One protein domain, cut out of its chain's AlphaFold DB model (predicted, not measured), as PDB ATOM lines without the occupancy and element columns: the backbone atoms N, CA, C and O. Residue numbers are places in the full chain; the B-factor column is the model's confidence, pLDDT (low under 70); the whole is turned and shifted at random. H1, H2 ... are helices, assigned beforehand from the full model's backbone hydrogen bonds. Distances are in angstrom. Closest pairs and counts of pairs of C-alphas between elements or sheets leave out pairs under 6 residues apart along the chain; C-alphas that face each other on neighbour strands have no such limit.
ATOM      1  N   PHE A   6     159.386 169.596 217.759       94.94
ATOM      2  CA  PHE A   6     158.270 169.427 218.688       94.94
ATOM      3  C   PHE A   6     157.535 168.115 218.424       94.94
ATOM      4  O   PHE A   6     157.359 167.320 219.350       94.94
ATOM      5  N   ASP A   7     157.184 167.848 217.167       94.25
ATOM      6  CA  ASP A   7     156.500 166.612 216.774       94.25
ATOM      7  C   ASP A   7     157.352 165.373 217.053       94.25
ATOM      8  O   ASP A   7     156.860 164.365 217.574       94.25
ATOM      9  N   ASP A   8     158.644 165.434 216.723       95.00
ATOM     10  CA  ASP A   8     159.561 164.324 216.962       95.00
ATOM     11  C   ASP A   8     159.783 164.096 218.461       95.00
ATOM     12  O   ASP A   8     159.845 162.947 218.908       95.00
ATOM     13  N   MET A   9     159.865 165.166 219.260       95.81
ATOM     14  CA  MET A   9     160.034 165.032 220.703       95.81
ATOM     15  C   MET A   9     158.793 164.442 221.374       95.81
ATOM     16  O   MET A   9     158.937 163.555 222.213       95.81
ATOM     17  N   ILE A  10     157.588 164.870 220.992       95.25
ATOM     18  CA  ILE A  10     156.333 164.315 221.524       95.25
ATOM     19  C   ILE A  10     156.298 162.800 221.340       95.25
ATOM     20  O   ILE A  10     156.088 162.071 222.308       95.25
ATOM     21  N   LYS A  11     156.600 162.319 220.127       94.00
ATOM     22  CA  LYS A  11     156.635 160.881 219.814       94.00
ATOM     23  C   LYS A  11     157.714 160.135 220.600       94.00
ATOM     24  O   LYS A  11     157.536 158.973 220.946       94.00
ATOM     25  N   ARG A  12     158.852 160.780 220.875       94.00
ATOM     26  CA  ARG A  12     159.984 160.169 221.596       94.00
ATOM     27  C   ARG A  12     159.796 160.122 223.107       94.00
ATOM     28  O   ARG A  12     160.339 159.215 223.741       94.00
ATOM     29  N   VAL A  13     159.115 161.117 223.670       93.25
ATOM     30  CA  VAL A  13     158.772 161.209 225.100       93.25
ATOM     31  C   VAL A  13     157.457 160.478 225.395       93.25
ATOM     32  O   VAL A  13     157.178 160.213 226.558       93.25
ATOM     33  N   ASP A  14     156.704 160.101 224.356       92.75
ATOM     34  CA  ASP A  14     155.373 159.485 224.442       92.75
ATOM     35  C   ASP A  14     154.351 160.415 225.123       92.75
ATOM     36  O   ASP A  14     153.611 160.051 226.034       92.75
ATOM     37  N   CYS A  15     154.370 161.685 224.709       91.75
ATOM     38  CA  CYS A  15     153.424 162.703 225.160       91.75
ATOM     39  C   CYS A  15     152.226 162.796 224.213       91.75
ATOM     40  O   CYS A  15     152.325 162.488 223.029       91.75
ATOM     41  N   SER A  16     151.094 163.277 224.726       90.25
ATOM     42  CA  SER A  16     149.925 163.574 223.887       90.25
ATOM     43  C   SER A  16     149.948 165.013 223.369       90.25
ATOM     44  O   SER A  16     149.421 165.281 222.291       90.25
ATOM     45  N   TYR A  17     150.581 165.934 224.106       92.19
ATOM     46  CA  TYR A  17     150.606 167.355 223.769       92.19
ATOM     47  C   TYR A  17     151.999 167.977 223.911       92.19
ATOM     48  O   TYR A  17     152.790 167.607 224.778       92.19
ATOM     49  N   VAL A  18     152.267 169.020 223.114       91.31
ATOM     50  CA  VAL A  18     153.488 169.848 223.212       91.31
ATOM     51  C   VAL A  18     153.677 170.398 224.631       91.31
ATOM     52  O   VAL A  18     154.792 170.453 225.148       91.31
ATOM     53  N   SER A  19     152.580 170.771 225.295       93.50
ATOM     54  CA  SER A  19     152.597 171.299 226.662       93.50
ATOM     55  C   SER A  19     153.199 170.335 227.680       93.50
ATOM     56  O   SER A  19     153.778 170.797 228.665       93.50
ATOM     57  N   ASP A  20     153.099 169.029 227.430       93.50
ATOM     58  CA  ASP A  20     153.566 167.978 228.336       93.50
ATOM     59  C   ASP A  20     155.098 167.931 228.391       93.50
ATOM     60  O   ASP A  20     155.683 167.577 229.419       93.50
ATOM     61  N   LEU A  21     155.773 168.374 227.324       94.88
ATOM     62  CA  LEU A  21     157.234 168.427 227.255       94.88
ATOM     63  C   LEU A  21     157.829 169.291 228.376       94.88
ATOM     64  O   LEU A  21     158.860 168.940 228.952       94.88
ATOM     65  N   ARG A  22     157.142 170.379 228.757       94.69
ATOM     66  CA  ARG A  22     157.575 171.298 229.827       94.69
ATOM     67  C   ARG A  22     157.610 170.644 231.205       94.69
ATOM     68  O   ARG A  22     158.380 171.082 232.060       94.69
ATOM     69  N   TYR A  23     156.803 169.609 231.419       93.69
ATOM     70  CA  TYR A  23     156.770 168.845 232.666       93.69
ATOM     71  C   TYR A  23     157.765 167.677 232.650       93.69
ATOM     72  O   TYR A  23     158.209 167.227 233.703       93.69
ATOM     73  N   ASN A  24     158.194 167.247 231.461       93.50
ATOM     74  CA  ASN A  24     159.064 166.093 231.245       93.50
ATOM     75  C   ASN A  24     160.503 166.478 230.848       93.50
ATOM     76  O   ASN A  24     161.186 165.713 230.167       93.50
ATOM     77  N   LYS A  25     161.002 167.636 231.308       93.31
ATOM     78  CA  LYS A  25     162.302 168.219 230.895       93.31
ATOM     79  C   LYS A  25     163.477 167.237 230.944       93.31
ATOM     80  O   LYS A  25     164.276 167.204 230.020       93.31
ATOM     81  N   LYS A  26     163.564 166.411 231.994       92.50
ATOM     82  CA  LYS A  26     164.641 165.413 232.144       92.50
ATOM     83  C   LYS A  26     164.605 164.341 231.052       92.50
ATOM     84  O   LYS A  26     165.647 163.921 230.560       92.50
ATOM     85  N   ILE A  27     163.405 163.898 230.677       94.75
ATOM     86  CA  ILE A  27     163.221 162.909 229.611       94.75
ATOM     87  C   ILE A  27     163.531 163.564 228.266       94.75
ATOM     88  O   ILE A  27     164.274 162.987 227.478       94.75
ATOM     89  N   VAL A  28     163.041 164.788 228.040       95.50
ATOM     90  CA  VAL A  28     163.349 165.576 226.835       95.50
ATOM     91  C   VAL A  28     164.860 165.721 226.654       95.50
ATOM     92  O   VAL A  28     165.374 165.405 225.588       95.50
ATOM     93  N   GLU A  29     165.584 166.132 227.696       94.12
ATOM     94  CA  GLU A  29     167.043 166.270 227.661       94.12
ATOM     95  C   GLU A  29     167.733 164.946 227.307       94.12
ATOM     96  O   GLU A  29     168.577 164.902 226.414       94.12
ATOM     97  N   SER A  30     167.320 163.839 227.934       93.81
ATOM     98  CA  SER A  30     167.844 162.509 227.607       93.81
ATOM     99  C   SER A  30     167.584 162.121 226.148       93.81
ATOM    100  O   SER A  30     168.466 161.549 225.509       93.81
ATOM    101  N   LYS A  31     166.411 162.451 225.593       94.94
ATOM    102  CA  LYS A  31     166.098 162.182 224.183       94.94
ATOM    103  C   LYS A  31     166.913 163.062 223.245       94.94
ATOM    104  O   LYS A  31     167.445 162.516 222.282       94.94
ATOM    105  N   LEU A  32     167.082 164.350 223.551       93.81
ATOM    106  CA  LEU A  32     167.919 165.268 222.770       93.81
ATOM    107  C   LEU A  32     169.349 164.733 222.606       93.81
ATOM    108  O   LEU A  32     169.861 164.757 221.493       93.81
ATOM    109  N   LYS A  33     169.950 164.152 223.658       92.12
ATOM    110  CA  LYS A  33     171.298 163.541 223.587       92.12
ATOM    111  C   LYS A  33     171.404 162.378 222.595       92.12
ATOM    112  O   LYS A  33     172.486 162.063 222.121       92.12
ATOM    113  N   THR A  34     170.290 161.713 222.299       92.12
ATOM    114  CA  THR A  34     170.233 160.563 221.375       92.12
ATOM    115  C   THR A  34     169.760 160.940 219.972       92.12
ATOM    116  O   THR A  34     169.636 160.075 219.104       92.12
ATOM    117  N   MET A  35     169.411 162.207 219.756       92.12
ATOM    118  CA  MET A  35     168.889 162.709 218.492       92.12
ATOM    119  C   MET A  35     170.007 163.341 217.672       92.12
ATOM    120  O   MET A  35     170.875 164.019 218.206       92.12
ATOM    121  N   ASP A  36     169.935 163.170 216.353       92.00
ATOM    122  CA  ASP A  36     170.721 163.987 215.437       92.00
ATOM    123  C   ASP A  36     170.040 165.351 215.284       92.00
ATOM    124  O   ASP A  36     168.997 165.481 214.633       92.00
ATOM    125  N   LEU A  37     170.604 166.345 215.968       91.81
ATOM    126  CA  LEU A  37     170.067 167.701 216.050       91.81
ATOM    127  C   LEU A  37     170.421 168.549 214.823       91.81
ATOM    128  O   LEU A  37     169.788 169.577 214.607       91.81
ATOM    129  N   SER A  38     171.355 168.089 213.981       91.44
ATOM    130  CA  SER A  38     171.709 168.757 212.719       91.44
ATOM    131  C   SER A  38     170.582 168.718 211.679       91.44
ATOM    132  O   SER A  38     170.608 169.444 210.689       91.44
ATOM    133  N   LEU A  39     169.569 167.881 211.922       92.06
ATOM    134  CA  LEU A  39     168.398 167.709 211.065       92.06
ATOM    135  C   LEU A  39     167.324 168.786 211.273       92.06
ATOM    136  O   LEU A  39     166.362 168.816 210.504       92.06
ATOM    137  N   TYR A  40     167.462 169.636 212.294       93.75
ATOM    138  CA  TYR A  40     166.528 170.722 212.599       93.75
ATOM    139  C   TYR A  40     167.210 172.071 212.393       93.75
ATOM    140  O   TYR A  40     168.421 172.205 212.568       93.75
ATOM    141  N   ASN A  41     166.430 173.085 212.025       92.19
ATOM    142  CA  ASN A  41     166.974 174.425 211.852       92.19
ATOM    143  C   ASN A  41     167.271 175.082 213.220       92.19
ATOM    144  O   ASN A  41     166.624 174.784 214.226       92.19
ATOM    145  N   GLU A  42     168.247 175.994 213.270       92.81
ATOM    146  CA  GLU A  42     168.667 176.637 214.529       92.81
ATOM    147  C   GLU A  42     167.530 177.403 215.214       92.81
ATOM    148  O   GLU A  42     167.434 177.414 216.439       92.81
ATOM    149  N   LYS A  43     166.632 178.009 214.428       94.50
ATOM    150  CA  LYS A  43     165.491 178.763 214.952       94.50
ATOM    151  C   LYS A  43     164.528 177.861 215.729       94.50
ATOM    152  O   LYS A  43     164.102 178.231 216.816       94.50
ATOM    153  N   GLN A  44     164.218 176.678 215.206       95.25
ATOM    154  CA  GLN A  44     163.377 175.688 215.873       95.25
ATOM    155  C   GLN A  44     164.024 175.199 217.162       95.25
ATOM    156  O   GLN A  44     163.335 175.045 218.165       95.25
ATOM    157  N   LEU A  45     165.338 174.963 217.151       95.56
ATOM    158  CA  LEU A  45     166.067 174.547 218.348       95.56
ATOM    159  C   LEU A  45     166.033 175.633 219.436       95.56
ATOM    160  O   LEU A  45     165.824 175.316 220.607       95.56
ATOM    161  N   GLU A  46     166.159 176.905 219.049       97.00
ATOM    162  CA  GLU A  46     166.027 178.049 219.953       97.00
ATOM    163  C   GLU A  46     164.605 178.177 220.517       97.00
ATOM    164  O   GLU A  46     164.428 178.216 221.735       97.00
ATOM    165  N   GLU A  47     163.577 178.165 219.664       96.81
ATOM    166  CA  GLU A  47     162.170 178.222 220.089       96.81
ATOM    167  C   GLU A  47     161.807 177.038 221.000       96.81
ATOM    168  O   GLU A  47     161.117 177.200 222.011       96.81
ATOM    169  N   PHE A  48     162.321 175.846 220.694       96.44
ATOM    170  CA  PHE A  48     162.143 174.648 221.504       96.44
ATOM    171  C   PHE A  48     162.807 174.767 222.878       96.44
ATOM    172  O   PHE A  48     162.180 174.451 223.896       96.44
ATOM    173  N   ALA A  49     164.052 175.250 222.930       96.50
ATOM    174  CA  ALA A  49     164.765 175.465 224.184       96.50
ATOM    175  C   ALA A  49     164.027 176.467 225.079       96.50
ATOM    176  O   ALA A  49     163.777 176.189 226.260       96.50
ATOM    177  N   GLN A  50     163.588 177.583 224.495       96.62
ATOM    178  CA  GLN A  50     162.838 178.613 225.202       96.62
ATOM    179  C   GLN A  50     161.505 178.068 225.713       96.62
ATOM    180  O   GLN A  50     161.152 178.286 226.872       96.62
ATOM    181  N   TYR A  51     160.793 177.289 224.899       96.19
ATOM    182  CA  TYR A  51     159.505 176.729 225.290       96.19
ATOM    183  C   TYR A  51     159.616 175.669 226.397       96.19
ATOM    184  O   TYR A  51     158.870 175.714 227.380       96.19
ATOM    185  N   VAL A  52     160.517 174.691 226.244       96.00
ATOM    186  CA  VAL A  52     160.610 173.532 227.147       96.00
ATOM    187  C   VAL A  52     161.430 173.848 228.392       96.00
ATOM    188  O   VAL A  52     161.035 173.506 229.511       96.00
ATOM    189  N   PHE A  53     162.573 174.506 228.222       94.88
ATOM    190  CA  PHE A  53     163.550 174.706 229.288       94.88
ATOM    191  C   PHE A  53     163.536 176.118 229.865       94.88
ATOM    192  O   PHE A  53     163.982 176.278 231.001       94.88
ATOM    193  N   ASN A  54     162.914 177.083 229.177       95.44
ATOM    194  CA  ASN A  54     162.900 178.496 229.556       95.44
ATOM    195  C   ASN A  54     164.310 179.120 229.545       95.44
ATOM    196  O   ASN A  54     164.631 179.958 230.387       95.44
ATOM    197  N   CYS A  55     165.151 178.670 228.607       95.00
ATOM    198  CA  CYS A  55     166.494 179.185 228.332       95.00
ATOM    199  C   CYS A  55     166.830 179.067 226.832       95.00
ATOM    200  O   CYS A  55     166.026 178.543 226.064       95.00
ATOM    201  N   GLY A  56     167.991 179.575 226.410       95.69
ATOM    202  CA  GLY A  56     168.422 179.529 225.006       95.69
ATOM    203  C   GLY A  56     169.045 178.190 224.596       95.69
ATOM    204  O   GLY A  56     169.524 177.421 225.440       95.69
ATOM    205  N   TRP A  57     169.096 177.925 223.287       94.56
ATOM    206  CA  TRP A  57     169.646 176.685 222.733       94.56
ATOM    207  C   TRP A  57     171.118 176.484 223.088       94.56
ATOM    208  O   TRP A  57     171.528 175.367 223.385       94.56
ATOM    209  N   SER A  58     171.909 177.556 223.144       92.75
ATOM    210  CA  SER A  58     173.331 177.493 223.511       92.75
ATOM    211  C   SER A  58     173.576 176.908 224.911       92.75
ATOM    212  O   SER A  58     174.538 176.161 225.121       92.75
ATOM    213  N   GLU A  59     172.685 177.188 225.868       92.44
ATOM    214  CA  GLU A  59     172.770 176.639 227.223       92.44
ATOM    215  C   GLU A  59     172.431 175.144 227.240       92.44
ATOM    216  O   GLU A  59     173.069 174.367 227.953       92.44
ATOM    217  N   ILE A  60     171.446 174.731 226.437       91.38
ATOM    218  CA  ILE A  60     171.073 173.322 226.290       91.38
ATOM    219  C   ILE A  60     172.159 172.552 225.543       91.38
ATOM    220  O   ILE A  60     172.604 171.526 226.045       91.38
ATOM    221  N   GLY A  61     172.665 173.068 224.421       86.56
ATOM    222  CA  GLY A  61     173.756 172.458 223.658       86.56
ATOM    223  C   GLY A  61     174.981 172.161 224.524       86.56
ATOM    224  O   GLY A  61     175.505 171.051 224.497       86.56
ATOM    225  N   SER A  62     175.347 173.089 225.416       85.62
ATOM    226  CA  SER A  62     176.445 172.899 226.379       85.62
ATOM    227  C   SER A  62     176.208 171.765 227.396       85.62
ATOM    228  O   SER A  62     177.163 171.230 227.958       85.62
ATOM    229  N   LYS A  63     174.947 171.400 227.673       81.94
ATOM    230  CA  LYS A  63     174.562 170.267 228.542       81.94
ATOM    231  C   LYS A  63     174.504 168.938 227.782       81.94
ATOM    232  O   LYS A  63     174.621 167.880 228.404       81.94
ATOM    233  N   LEU A  64     174.307 168.990 226.464       83.94
ATOM    234  CA  LEU A  64     174.250 167.817 225.593       83.94
ATOM    235  C   LEU A  64     175.646 167.295 225.217       83.94
ATOM    236  O   LEU A  64     175.788 166.091 225.048       83.94
ATOM    237  N   ASP A  65     176.652 168.173 225.156       68.12
ATOM    238  CA  ASP A  65     178.053 167.840 224.823       68.12
ATOM    239  C   ASP A  65     178.831 167.159 225.979       68.12
ATOM    240  O   ASP A  65     179.958 166.703 225.804       68.12
ATOM    241  N   LYS A  66     178.224 167.072 227.172       51.28
ATOM    242  CA  LYS A  66     178.745 166.356 228.353       51.28
ATOM    243  C   LYS A  66     178.067 165.006 228.557       51.28
ATOM    244  O   LYS A  66     178.785 164.072 228.969       51.28
TER     245      LYS A  66
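Overview. This is residues 6 to 66 of the 66 residues of an uncharacterized protein of Coprococcus comes (UniProt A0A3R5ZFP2). Five short helices make a small, rounded globule: H3 and H4 run opposite ways on two sides of its middle, H1 and H2 pack together toward one end of the longest axis, and H5 sits at the other end. The helices that touch mostly cross rather than run side by side. The printed part has 61 residues, with the helices in the order H1 to H5 and no named strand; the class is all helix. It is compact, with a radius of gyration of the C-alphas of 10.5 A and spans of 27 by 21 by 21 A.

Along the chain. Find C-alpha 6 at (158.270, 169.427, 218.688); from there H1 runs over residues 6 to 13, 10.4 A. Next come H2, residues 18 to 21, 5.7 A, and H3, residues 25 to 33, 12.5 A. Look for C-alpha 42 at (168.667, 176.637, 214.529), where H4, the longest, begins and runs to residue 53, 15.7 A. H5, residues 57 to 64, 10.4 A, ends at C-alpha 64, (174.250, 167.817, 225.593).

Arrangement. H1 touches H2, closest at the C-alphas of Ile 10 and Val 18, 6.4 A. H1 also touches H3, about perpendicular at 79 degrees, closest at C-alphas 13 and 28, 6.6 A. H3 and H4 are close but not clearly touching, at a shallow tilt of 29 degrees, opposite ways; their closest C-alphas, 25 and 52, are 6.7 A apart. With residues 45 to 50 alone H4 touches H5, about perpendicular at 74 degrees; the closest C-alphas, of Glu 46 and Trp 57, are 4.8 A apart. H3 and H5 only just touch, with 3 pairs of C-alphas within 8 A, the closest those of Lys 33 and Leu 64, 5.6 A. H5 is apart from H1 and H2. In H1, H3 and H4 every O i to N i+4 pair is within hydrogen-bond range, in H5 3 of 4; H2 is too short for such a pair.

Size, cuts and confidence. The farthest C-alphas, Ser 16 and Lys 66, are 29.3 A apart. The printed part has no cut and no long link. Mean pLDDT of the printed part is 92.2, with residues 65 to 66 under 70.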